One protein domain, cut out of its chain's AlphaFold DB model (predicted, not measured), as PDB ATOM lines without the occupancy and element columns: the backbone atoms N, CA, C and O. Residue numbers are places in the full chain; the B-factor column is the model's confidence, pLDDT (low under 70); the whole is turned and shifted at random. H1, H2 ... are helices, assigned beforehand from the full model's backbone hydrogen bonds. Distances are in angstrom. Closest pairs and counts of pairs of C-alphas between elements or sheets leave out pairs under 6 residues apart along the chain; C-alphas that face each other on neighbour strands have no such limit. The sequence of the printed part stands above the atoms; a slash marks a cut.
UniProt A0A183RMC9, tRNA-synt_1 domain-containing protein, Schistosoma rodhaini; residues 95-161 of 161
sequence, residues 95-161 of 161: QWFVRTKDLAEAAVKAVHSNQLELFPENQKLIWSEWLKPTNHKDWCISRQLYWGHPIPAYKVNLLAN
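Overview. This is residues 95 to 161 of the 161 residues of the protein "tRNA-synt_1 domain-containing protein" of Schistosoma rodhaini (UniProt A0A183RMC9). With little regular structure, the domain is a small helical hairpin, H1 and H2 side by side, at one end of a long drawn-out chain whose residues 154 to 161 stick out free at the other end. Between these ends, residues 97 to 98 pair antiparallel with residues 139 to 140. The printed part has 67 residues, 21 of them in two named helices, H1 then H2, with no named strand: all helix. It is extended, with a radius of gyration of the C-alphas of 18.1 A and spans of 62 by 27 by 22 A.

Arrangement. H1, residues 101 to 112, and H2, residues 123 to 131, form a helical hairpin and touch, the closest C-alphas being those of Ala 104 and Leu 131, 5.4 A apart. They run opposite ways at a shallow tilt of 14 degrees. Every O i to N i+4 pair is within hydrogen-bond range in H2, and 7 of 8 in H1.

Along the chain. H1 begins at C-alpha 101 (28.661, 34.726, -41.116) and is 16.8 A long. H2, 12.2 A long, ends at C-alpha 131 (32.246, 32.029, -33.872).

Size, cuts and confidence. The C-alphas farthest apart, of Pro 120 and Asn 161, are 64.1 A apart. The printed part has no cut, and the 10-residue link is short. Residue 161 alone has pLDDT under 70.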
ATOM      1  N   GLN A  95      10.305  33.698 -39.328       95.25
ATOM      2  CA  GLN A  95      10.944  34.596 -38.367       95.25
ATOM      3  C   GLN A  95      11.951  35.485 -39.107       95.25
ATOM      4  O   GLN A  95      12.332  35.186 -40.240       95.25
ATOM      5  N   TRP A  96      12.370  36.570 -38.465       96.25
ATOM      6  CA  TRP A  96      13.408  37.465 -38.958       96.25
ATOM      7  C   TRP A  96      14.767  37.020 -38.434       96.25
ATOM      8  O   TRP A  96      14.943  36.816 -37.229       96.25
ATOM      9  N   PHE A  97      15.726  36.898 -39.347       95.75
ATOM     10  CA  PHE A  97      17.082  36.462 -39.046       95.75
ATOM     11  C   PHE A  97      18.096  37.474 -39.561       95.75
ATOM     12  O   PHE A  97      17.906  38.071 -40.619       95.75
ATOM     13  N   VAL A  98      19.190  37.621 -38.824       96.00
ATOM     14  CA  VAL A  98      20.391  38.318 -39.285       96.00
ATOM     15  C   VAL A  98      21.391  37.274 -39.760       96.00
ATOM     16  O   VAL A  98      21.662  36.313 -39.036       96.00
ATOM     17  N   ARG A  99      21.950  37.479 -40.956       95.25
ATOM     18  CA  ARG A  99      23.063  36.668 -41.453       95.25
ATOM     19  C   ARG A  99      24.299  36.949 -40.609       95.25
ATOM     20  O   ARG A  99      24.791  38.073 -40.615       95.25
ATOM     21  N   THR A 100      24.789  35.951 -39.884       95.31
ATOM     22  CA  THR A 100      25.864  36.160 -38.895       95.31
ATOM     23  C   THR A 100      27.254  35.833 -39.410       95.31
ATOM     24  O   THR A 100      28.220  36.228 -38.767       95.31
ATOM     25  N   LYS A 101      27.374  35.174 -40.568       93.94
ATOM     26  CA  LYS A 101      28.661  34.726 -41.116       93.94
ATOM     27  C   LYS A 101      29.714  35.835 -41.169       93.94
ATOM     28  O   LYS A 101      30.753  35.727 -40.524       93.94
ATOM     29  N   ASP A 102      29.413  36.920 -41.872       94.44
ATOM     30  CA  ASP A 102      30.380  38.000 -42.095       94.44
ATOM     31  C   ASP A 102      30.680  38.760 -40.786       94.44
ATOM     32  O   ASP A 102      31.806  39.195 -40.543       94.44
ATOM     33  N   LEU A 103      29.685  38.856 -39.892       94.69
ATOM     34  CA  LEU A 103      29.842  39.441 -38.556       94.69
ATOM     35  C   LEU A 103      30.779  38.600 -37.680       94.69
ATOM     36  O   LEU A 103      31.636  39.151 -36.991       94.69
ATOM     37  N   ALA A 104      30.631  37.275 -37.715       95.62
ATOM     38  CA  ALA A 104      31.466  36.342 -36.971       95.62
ATOM     39  C   ALA A 104      32.920  36.390 -37.461       95.62
ATOM     40  O   ALA A 104      33.839  36.476 -36.648       95.62
ATOM     41  N   GLU A 105      33.133  36.412 -38.778       94.62
ATOM     42  CA  GLU A 105      34.467  36.535 -39.376       94.62
ATOM     43  C   GLU A 105      35.154  37.851 -38.976       94.62
ATOM     44  O   GLU A 105      36.314  37.842 -38.551       94.62
ATOM     45  N   ALA A 106      34.434  38.977 -39.028       95.38
ATOM     46  CA  ALA A 106      34.952  40.275 -38.595       95.38
ATOM     47  C   ALA A 106      35.298  40.297 -37.093       95.38
ATOM     48  O   ALA A 106      36.361  40.786 -36.705       95.38
ATOM     49  N   ALA A 107      34.434  39.724 -36.254       95.12
ATOM     50  CA  ALA A 107      34.619  39.644 -34.807       95.12
ATOM     51  C   ALA A 107      35.813  38.764 -34.401       95.12
ATOM     52  O   ALA A 107      36.548  39.103 -33.473       95.12
ATOM     53  N   VAL A 108      36.040  37.643 -35.093       95.19
ATOM     54  CA  VAL A 108      37.242  36.815 -34.902       95.19
ATOM     55  C   VAL A 108      38.482  37.601 -35.324       95.19
ATOM     56  O   VAL A 108      39.442  37.687 -34.560       95.19
ATOM     57  N   LYS A 109      38.456  38.237 -36.503       96.00
ATOM     58  CA  LYS A 109      39.592  39.011 -37.019       96.00
ATOM     59  C   LYS A 109      40.034  40.113 -36.055       96.00
ATOM     60  O   LYS A 109      41.228  40.218 -35.813       96.00
ATOM     61  N   ALA A 110      39.099  40.872 -35.478       96.38
ATOM     62  CA  ALA A 110      39.409  41.960 -34.546       96.38
ATOM     63  C   ALA A 110      40.215  41.491 -33.318       96.38
ATOM     64  O   ALA A 110      41.133  42.182 -32.876       96.38
ATOM     65  N   VAL A 111      39.903  40.299 -32.799       95.62
ATOM     66  CA  VAL A 111      40.609  39.707 -31.654       95.62
ATOM     67  C   VAL A 111      41.996  39.200 -32.050       95.62
ATOM     68  O   VAL A 111      42.970  39.444 -31.343       95.62
ATOM     69  N   HIS A 112      42.112  38.529 -33.199       93.19
ATOM     70  CA  HIS A 112      43.399  38.007 -33.683       93.19
ATOM     71  C   HIS A 112      44.349  39.102 -34.178       93.19
ATOM     72  O   HIS A 112      45.562  38.930 -34.118       93.19
ATOM     73  N   SER A 113      43.823  40.240 -34.631       95.69
ATOM     74  CA  SER A 113      44.625  41.406 -35.011       95.69
ATOM     75  C   SER A 113      44.965  42.327 -33.836       95.69
ATOM     76  O   SER A 113      45.468  43.421 -34.075       95.69
ATOM     77  N   ASN A 114      44.648  41.940 -32.592       93.94
ATOM     78  CA  ASN A 114      44.807  42.760 -31.383       93.94
ATOM     79  C   ASN A 114      44.116  44.143 -31.462       93.94
ATOM     80  O   ASN A 114      44.512  45.075 -30.771       93.94
ATOM     81  N   GLN A 115      43.076  44.288 -32.294       96.19
ATOM     82  CA  GLN A 115      42.209  45.478 -32.279       96.19
ATOM     83  C   GLN A 115      41.225  45.427 -31.104       96.19
ATOM     84  O   GLN A 115      40.782  46.462 -30.616       96.19
ATOM     85  N   LEU A 116      40.886  44.212 -30.667       95.31
ATOM     86  CA  LEU A 116      40.108  43.921 -29.473       95.31
ATOM     87  C   LEU A 116      40.895  42.938 -28.605       95.31
ATOM     88  O   LEU A 116      41.173  41.817 -29.026       95.31
ATOM     89  N   GLU A 117      41.230  43.341 -27.386       95.25
ATOM     90  CA  GLU A 117      41.910  42.474 -26.428       95.25
ATOM     91  C   GLU A 117      40.893  41.815 -25.488       95.25
ATOM     92  O   GLU A 117      40.005  42.476 -24.947       95.25
ATOM     93  N   LEU A 118      41.007  40.498 -25.308       95.75
ATOM     94  CA  LEU A 118      40.165  39.730 -24.393       95.75
ATOM     95  C   LEU A 118      40.994  39.281 -23.193       95.75
ATOM     96  O   LEU A 118      42.030  38.637 -23.364       95.75
ATOM     97  N   PHE A 119      40.498  39.572 -21.991       95.12
ATOM     98  CA  PHE A 119      41.101  39.141 -20.736       95.12
ATOM     99  C   PHE A 119      40.159  38.194 -19.972       95.12
ATOM    100  O   PHE A 119      38.979  38.523 -19.814       95.12
ATOM    101  N   PRO A 120      40.649  37.056 -19.441       95.19
ATOM    102  CA  PRO A 120      41.992  36.486 -19.625       95.19
ATOM    103  C   PRO A 120      42.249  35.995 -21.064       95.19
ATOM    104  O   PRO A 120      41.315  35.734 -21.818       95.19
ATOM    105  N   GLU A 121      43.518  35.840 -21.458       93.06
ATOM    106  CA  GLU A 121      43.901  35.578 -22.861       93.06
ATOM    107  C   GLU A 121      43.326  34.270 -23.441       93.06
ATOM    108  O   GLU A 121      43.033  34.175 -24.635       93.06
ATOM    109  N   ASN A 122      43.060  33.273 -22.594       93.62
ATOM    110  CA  ASN A 122      42.398  32.032 -23.003       93.62
ATOM    111  C   ASN A 122      40.976  32.250 -23.567       93.62
ATOM    112  O   ASN A 122      40.475  31.392 -24.297       93.62
ATOM    113  N   GLN A 123      40.338  33.397 -23.304       95.69
ATOM    114  CA  GLN A 123      39.044  33.753 -23.888       95.69
ATOM    115  C   GLN A 123      39.111  33.890 -25.413       95.69
ATOM    116  O   GLN A 123      38.110  33.633 -26.078       95.69
ATOM    117  N   LYS A 124      40.283  34.191 -25.999       94.62
ATOM    118  CA  LYS A 124      40.472  34.223 -27.464       94.62
ATOM    119  C   LYS A 124      40.127  32.880 -28.118       94.62
ATOM    120  O   LYS A 124      39.544  32.850 -29.206       94.62
ATOM    121  N   LEU A 125      40.447  31.767 -27.449       93.75
ATOM    122  CA  LEU A 125      40.136  30.415 -27.926       93.75
ATOM    123  C   LEU A 125      38.631  30.144 -27.881       93.75
ATOM    124  O   LEU A 125      38.066  29.692 -28.874       93.75
ATOM    125  N   ILE A 126      37.983  30.468 -26.758       94.25
ATOM    126  CA  ILE A 126      36.536  30.287 -26.570       94.25
ATOM    127  C   ILE A 126      35.759  31.144 -27.575       94.25
ATOM    128  O   ILE A 126      34.843  30.651 -28.231       94.25
ATOM    129  N   TRP A 127      36.166  32.403 -27.746       94.62
ATOM    130  CA  TRP A 127      35.605  33.334 -28.723       94.62
ATOM    131  C   TRP A 127      35.684  32.784 -30.145       94.62
ATOM    132  O   TRP A 127      34.678  32.714 -30.851       94.62
ATOM    133  N   SER A 128      36.880  32.342 -30.541       93.38
ATOM    134  CA  SER A 128      37.110  31.778 -31.868       93.38
ATOM    135  C   SER A 128      36.270  30.525 -32.079       93.38
ATOM    136  O   SER A 128      35.612  30.425 -33.106       93.38
ATOM    137  N   GLU A 129      36.243  29.601 -31.113       93.94
ATOM    138  CA  GLU A 129      35.453  28.368 -31.179       93.94
ATOM    139  C   GLU A 129      33.956  28.646 -31.339       93.94
ATOM    140  O   GLU A 129      33.298  28.027 -32.175       93.94
ATOM    141  N   TRP A 130      33.417  29.602 -30.582       92.81
ATOM    142  CA  TRP A 130      31.999  29.943 -30.645       92.81
ATOM    143  C   TRP A 130      31.602  30.539 -32.003       92.81
ATOM    144  O   TRP A 130      30.540  30.220 -32.537       92.81
ATOM    145  N   LEU A 131      32.479  31.354 -32.593       94.06
ATOM    146  CA  LEU A 131      32.246  32.029 -33.872       94.06
ATOM    147  C   LEU A 131      32.634  31.197 -35.105       94.06
ATOM    148  O   LEU A 131      32.394  31.640 -36.234       94.06
ATOM    149  N   LYS A 132      33.192  29.990 -34.935       91.81
ATOM    150  CA  LYS A 132      33.563  29.123 -36.064       91.81
ATOM    151  C   LYS A 132      32.376  28.895 -37.015       91.81
ATOM    152  O   LYS A 132      31.254  28.701 -36.545       91.81
ATOM    153  N   PRO A 133      32.615  28.814 -38.339       85.00
ATOM    154  CA  PRO A 133      31.578  28.535 -39.340       85.00
ATOM    155  C   PRO A 133      30.740  27.283 -39.093       85.00
ATOM    156  O   PRO A 133      29.584  27.222 -39.493       85.00
ATOM    157  N   THR A 134      31.309  26.279 -38.428       83.88
ATOM    158  CA  THR A 134      30.609  25.039 -38.079       83.88
ATOM    159  C   THR A 134      29.624  25.204 -36.923       83.88
ATOM    160  O   THR A 134      28.723  24.381 -36.777       83.88
ATOM    161  N   ASN A 135      29.798  26.242 -36.100       81.44
ATOM    162  CA  ASN A 135      29.081  26.423 -34.840       81.44
ATOM    163  C   ASN A 135      28.086  27.588 -34.900       81.44
ATOM    164  O   ASN A 135      26.999  27.487 -34.323       81.44
ATOM    165  N   HIS A 136      28.420  28.680 -35.599       81.69
ATOM    166  CA  HIS A 136      27.520  29.825 -35.686       81.69
ATOM    167  C   HIS A 136      26.317  29.527 -36.592       81.69
ATOM    168  O   HIS A 136      26.410  28.855 -37.619       81.69
ATOM    169  N   LYS A 137      25.156  30.052 -36.202       87.56
ATOM    170  CA  LYS A 137      23.917  30.023 -36.987       87.56
ATOM    171  C   LYS A 137      23.414  31.451 -37.153       87.56
ATOM    172  O   LYS A 137      23.729  32.319 -36.334       87.56
ATOM    173  N   ASP A 138      22.611  31.682 -38.187       94.25
ATOM    174  CA  ASP A 138      21.934  32.964 -38.363       94.25
ATOM    175  C   ASP A 138      21.074  33.279 -37.135       94.25
ATOM    176  O   ASP A 138      20.361  32.426 -36.590       94.25
ATOM    177  N   TRP A 139      21.164  34.520 -36.668       95.38
ATOM    178  CA  TRP A 139      20.562  34.916 -35.406       95.38
ATOM    179  C   TRP A 139      19.099  35.283 -35.614       95.38
ATOM    180  O   TRP A 139      18.784  36.267 -36.279       95.38
ATOM    181  N   CYS A 140      18.193  34.505 -35.017       95.38
ATOM    182  CA  CYS A 140      16.780  34.864 -34.942       95.38
ATOM    183  C   CYS A 140      16.610  36.095 -34.043       95.38
ATOM    184  O   CYS A 140      16.789  36.001 -32.821       95.38
ATOM    185  N   ILE A 141      16.221  37.226 -34.631       96.25
ATOM    186  CA  ILE A 141      16.022  38.500 -33.923       96.25
ATOM    187  C   ILE A 141      14.555  38.771 -33.586       96.25
ATOM    188  O   ILE A 141      14.271  39.533 -32.666       96.25
ATOM    189  N   SER A 142      13.607  38.128 -34.270       96.12
ATOM    190  CA  SER A 142      12.189  38.304 -33.961       96.12
ATOM    191  C   SER A 142      11.760  37.529 -32.723       96.12
ATOM    192  O   SER A 142      12.229  36.424 -32.437       96.12
ATOM    193  N   ARG A 143      10.832  38.116 -31.971       94.75
ATOM    194  CA  ARG A 143      10.206  37.521 -30.790       94.75
ATOM    195  C   ARG A 143       8.706  37.781 -30.847       94.75
ATOM    196  O   ARG A 143       8.278  38.826 -31.324       94.75
ATOM    197  N   GLN A 144       7.912  36.831 -30.363       93.25
ATOM    198  CA  GLN A 144       6.461  36.980 -30.215       93.25
ATOM    199  C   GLN A 144       6.159  37.498 -28.803       93.25
ATOM    200  O   GLN A 144       5.617  36.780 -27.970       93.25
ATOM    201  N   LEU A 145       6.606  38.723 -28.519       93.12
ATOM    202  CA  LEU A 145       6.444  39.396 -27.232       93.12
ATOM    203  C   LEU A 145       5.769  40.749 -27.450       93.12
ATOM    204  O   LEU A 145       5.979  41.382 -28.480       93.12
ATOM    205  N   TYR A 146       5.000  41.197 -26.458       93.31
ATOM    206  CA  TYR A 146       4.423  42.544 -26.454       93.31
ATOM    207  C   TYR A 146       5.452  43.617 -26.091       93.31
ATOM    208  O   TYR A 146       5.373  44.740 -26.573       93.31
ATOM    209  N   TRP A 147       6.412  43.271 -25.230       96.00
ATOM    210  CA  TRP A 147       7.438  44.194 -24.763       96.00
ATOM    211  C   TRP A 147       8.705  44.099 -25.614       96.00
ATOM    212  O   TRP A 147       9.311  43.028 -25.713       96.00
ATOM    213  N   GLY A 148       9.121  45.229 -26.185       95.38
ATOM    214  CA  GLY A 148      10.345  45.361 -26.970       95.38
ATOM    215  C   GLY A 148      10.187  46.332 -28.136       95.38
ATOM    216  O   GLY A 148       9.111  46.877 -28.374       95.38
ATOM    217  N   HIS A 149      11.272  46.542 -28.877       96.44
ATOM    218  CA  HIS A 149      11.226  47.364 -30.081       96.44
ATOM    219  C   HIS A 149      10.526  46.605 -31.219       96.44
ATOM    220  O   HIS A 149      10.924  45.473 -31.522       96.44
ATOM    221  N   PRO A 150       9.511  47.201 -31.870       95.25
ATOM    222  CA  PRO A 150       8.889  46.592 -33.035       95.25
ATOM    223  C   PRO A 150       9.889  46.548 -34.195       95.25
ATOM    224  O   PRO A 150      10.620  47.507 -34.441       95.25
ATOM    225  N   ILE A 151       9.912  45.433 -34.929       95.44
ATOM    226  CA  ILE A 151      10.707  45.336 -36.158       95.44
ATOM    227  C   ILE A 151      10.083  46.288 -37.189       95.44
ATOM    228  O   ILE A 151       8.890  46.143 -37.469       95.44
ATOM    229  N   PRO A 152      10.848  47.228 -37.778       95.62
ATOM    230  CA  PRO A 152      10.326  48.228 -38.709       95.62
ATOM    231  C   PRO A 152      10.110  47.630 -40.110       95.62
ATOM    232  O   PRO A 152      10.709  48.063 -41.091       95.62
ATOM    233  N   ALA A 153       9.274  46.597 -40.206       94.44
ATOM    234  CA  ALA A 153       8.928  45.925 -41.449       94.44
ATOM    235  C   ALA A 153       7.412  45.948 -41.655       94.44
ATOM    236  O   ALA A 153       6.647  45.547 -40.778       94.44
ATOM    237  N   TYR A 154       6.984  46.374 -42.840       93.06
ATOM    238  CA  TYR A 154       5.574  46.508 -43.194       93.06
ATOM    239  C   TYR A 154       5.230  45.527 -44.310       93.06
ATOM    240  O   TYR A 154       5.946  45.421 -45.306       93.06
ATOM    241  N   LYS A 155       4.125  44.798 -44.151       91.44
ATOM    242  CA  LYS A 155       3.580  43.942 -45.206       91.44
ATOM    243  C   LYS A 155       2.579  44.756 -46.021       91.44
ATOM    244  O   LYS A 155       1.525  45.116 -45.505       91.44
ATOM    245  N   VAL A 156       2.891  45.011 -47.287       93.31
ATOM    246  CA  VAL A 156       1.946  45.626 -48.226       93.31
ATOM    247  C   VAL A 156       1.018  44.538 -48.760       93.31
ATOM    248  O   VAL A 156       1.481  43.542 -49.316       93.31
ATOM    249  N   ASN A 157      -0.291  44.713 -48.582       89.25
ATOM    250  CA  ASN A 157      -1.288  43.892 -49.259       89.25
ATOM    251  C   ASN A 157      -1.704  44.642 -50.524       89.25
ATOM    252  O   ASN A 157      -2.418  45.638 -50.443       89.25
ATOM    253  N   LEU A 158      -1.224  44.190 -51.679       86.44
ATOM    254  CA  LEU A 158      -1.723  44.689 -52.954       86.44
ATOM    255  C   LEU A 158      -3.109  44.074 -53.162       86.44
ATOM    256  O   LEU A 158      -3.234  42.850 -53.229       86.44
ATOM    257  N   LEU A 159      -4.147  44.908 -53.195       79.81
ATOM    258  CA  LEU A 159      -5.458  44.473 -53.663       79.81
ATOM    259  C   LEU A 159      -5.294  44.126 -55.146       79.81
ATOM    260  O   LEU A 159      -4.796  44.945 -55.917       79.81
ATOM    261  N   ALA A 160      -5.628  42.893 -55.520       73.00
ATOM    262  CA  ALA A 160      -5.757  42.547 -56.927       73.00
ATOM    263  C   ALA A 160      -6.941  43.352 -57.481       73.00
ATOM    264  O   ALA A 160      -8.042  43.242 -56.939       73.00
ATOM    265  N   ASN A 161      -6.677  44.194 -58.483       52.41
ATOM    266  CA  ASN A 161      -7.724  44.817 -59.295       52.41
ATOM    267  C   ASN A 161      -8.460  43.754 -60.109       52.41
ATOM    268  O   ASN A 161      -7.772  42.823 -60.595       52.41
TER     269      ASN A 161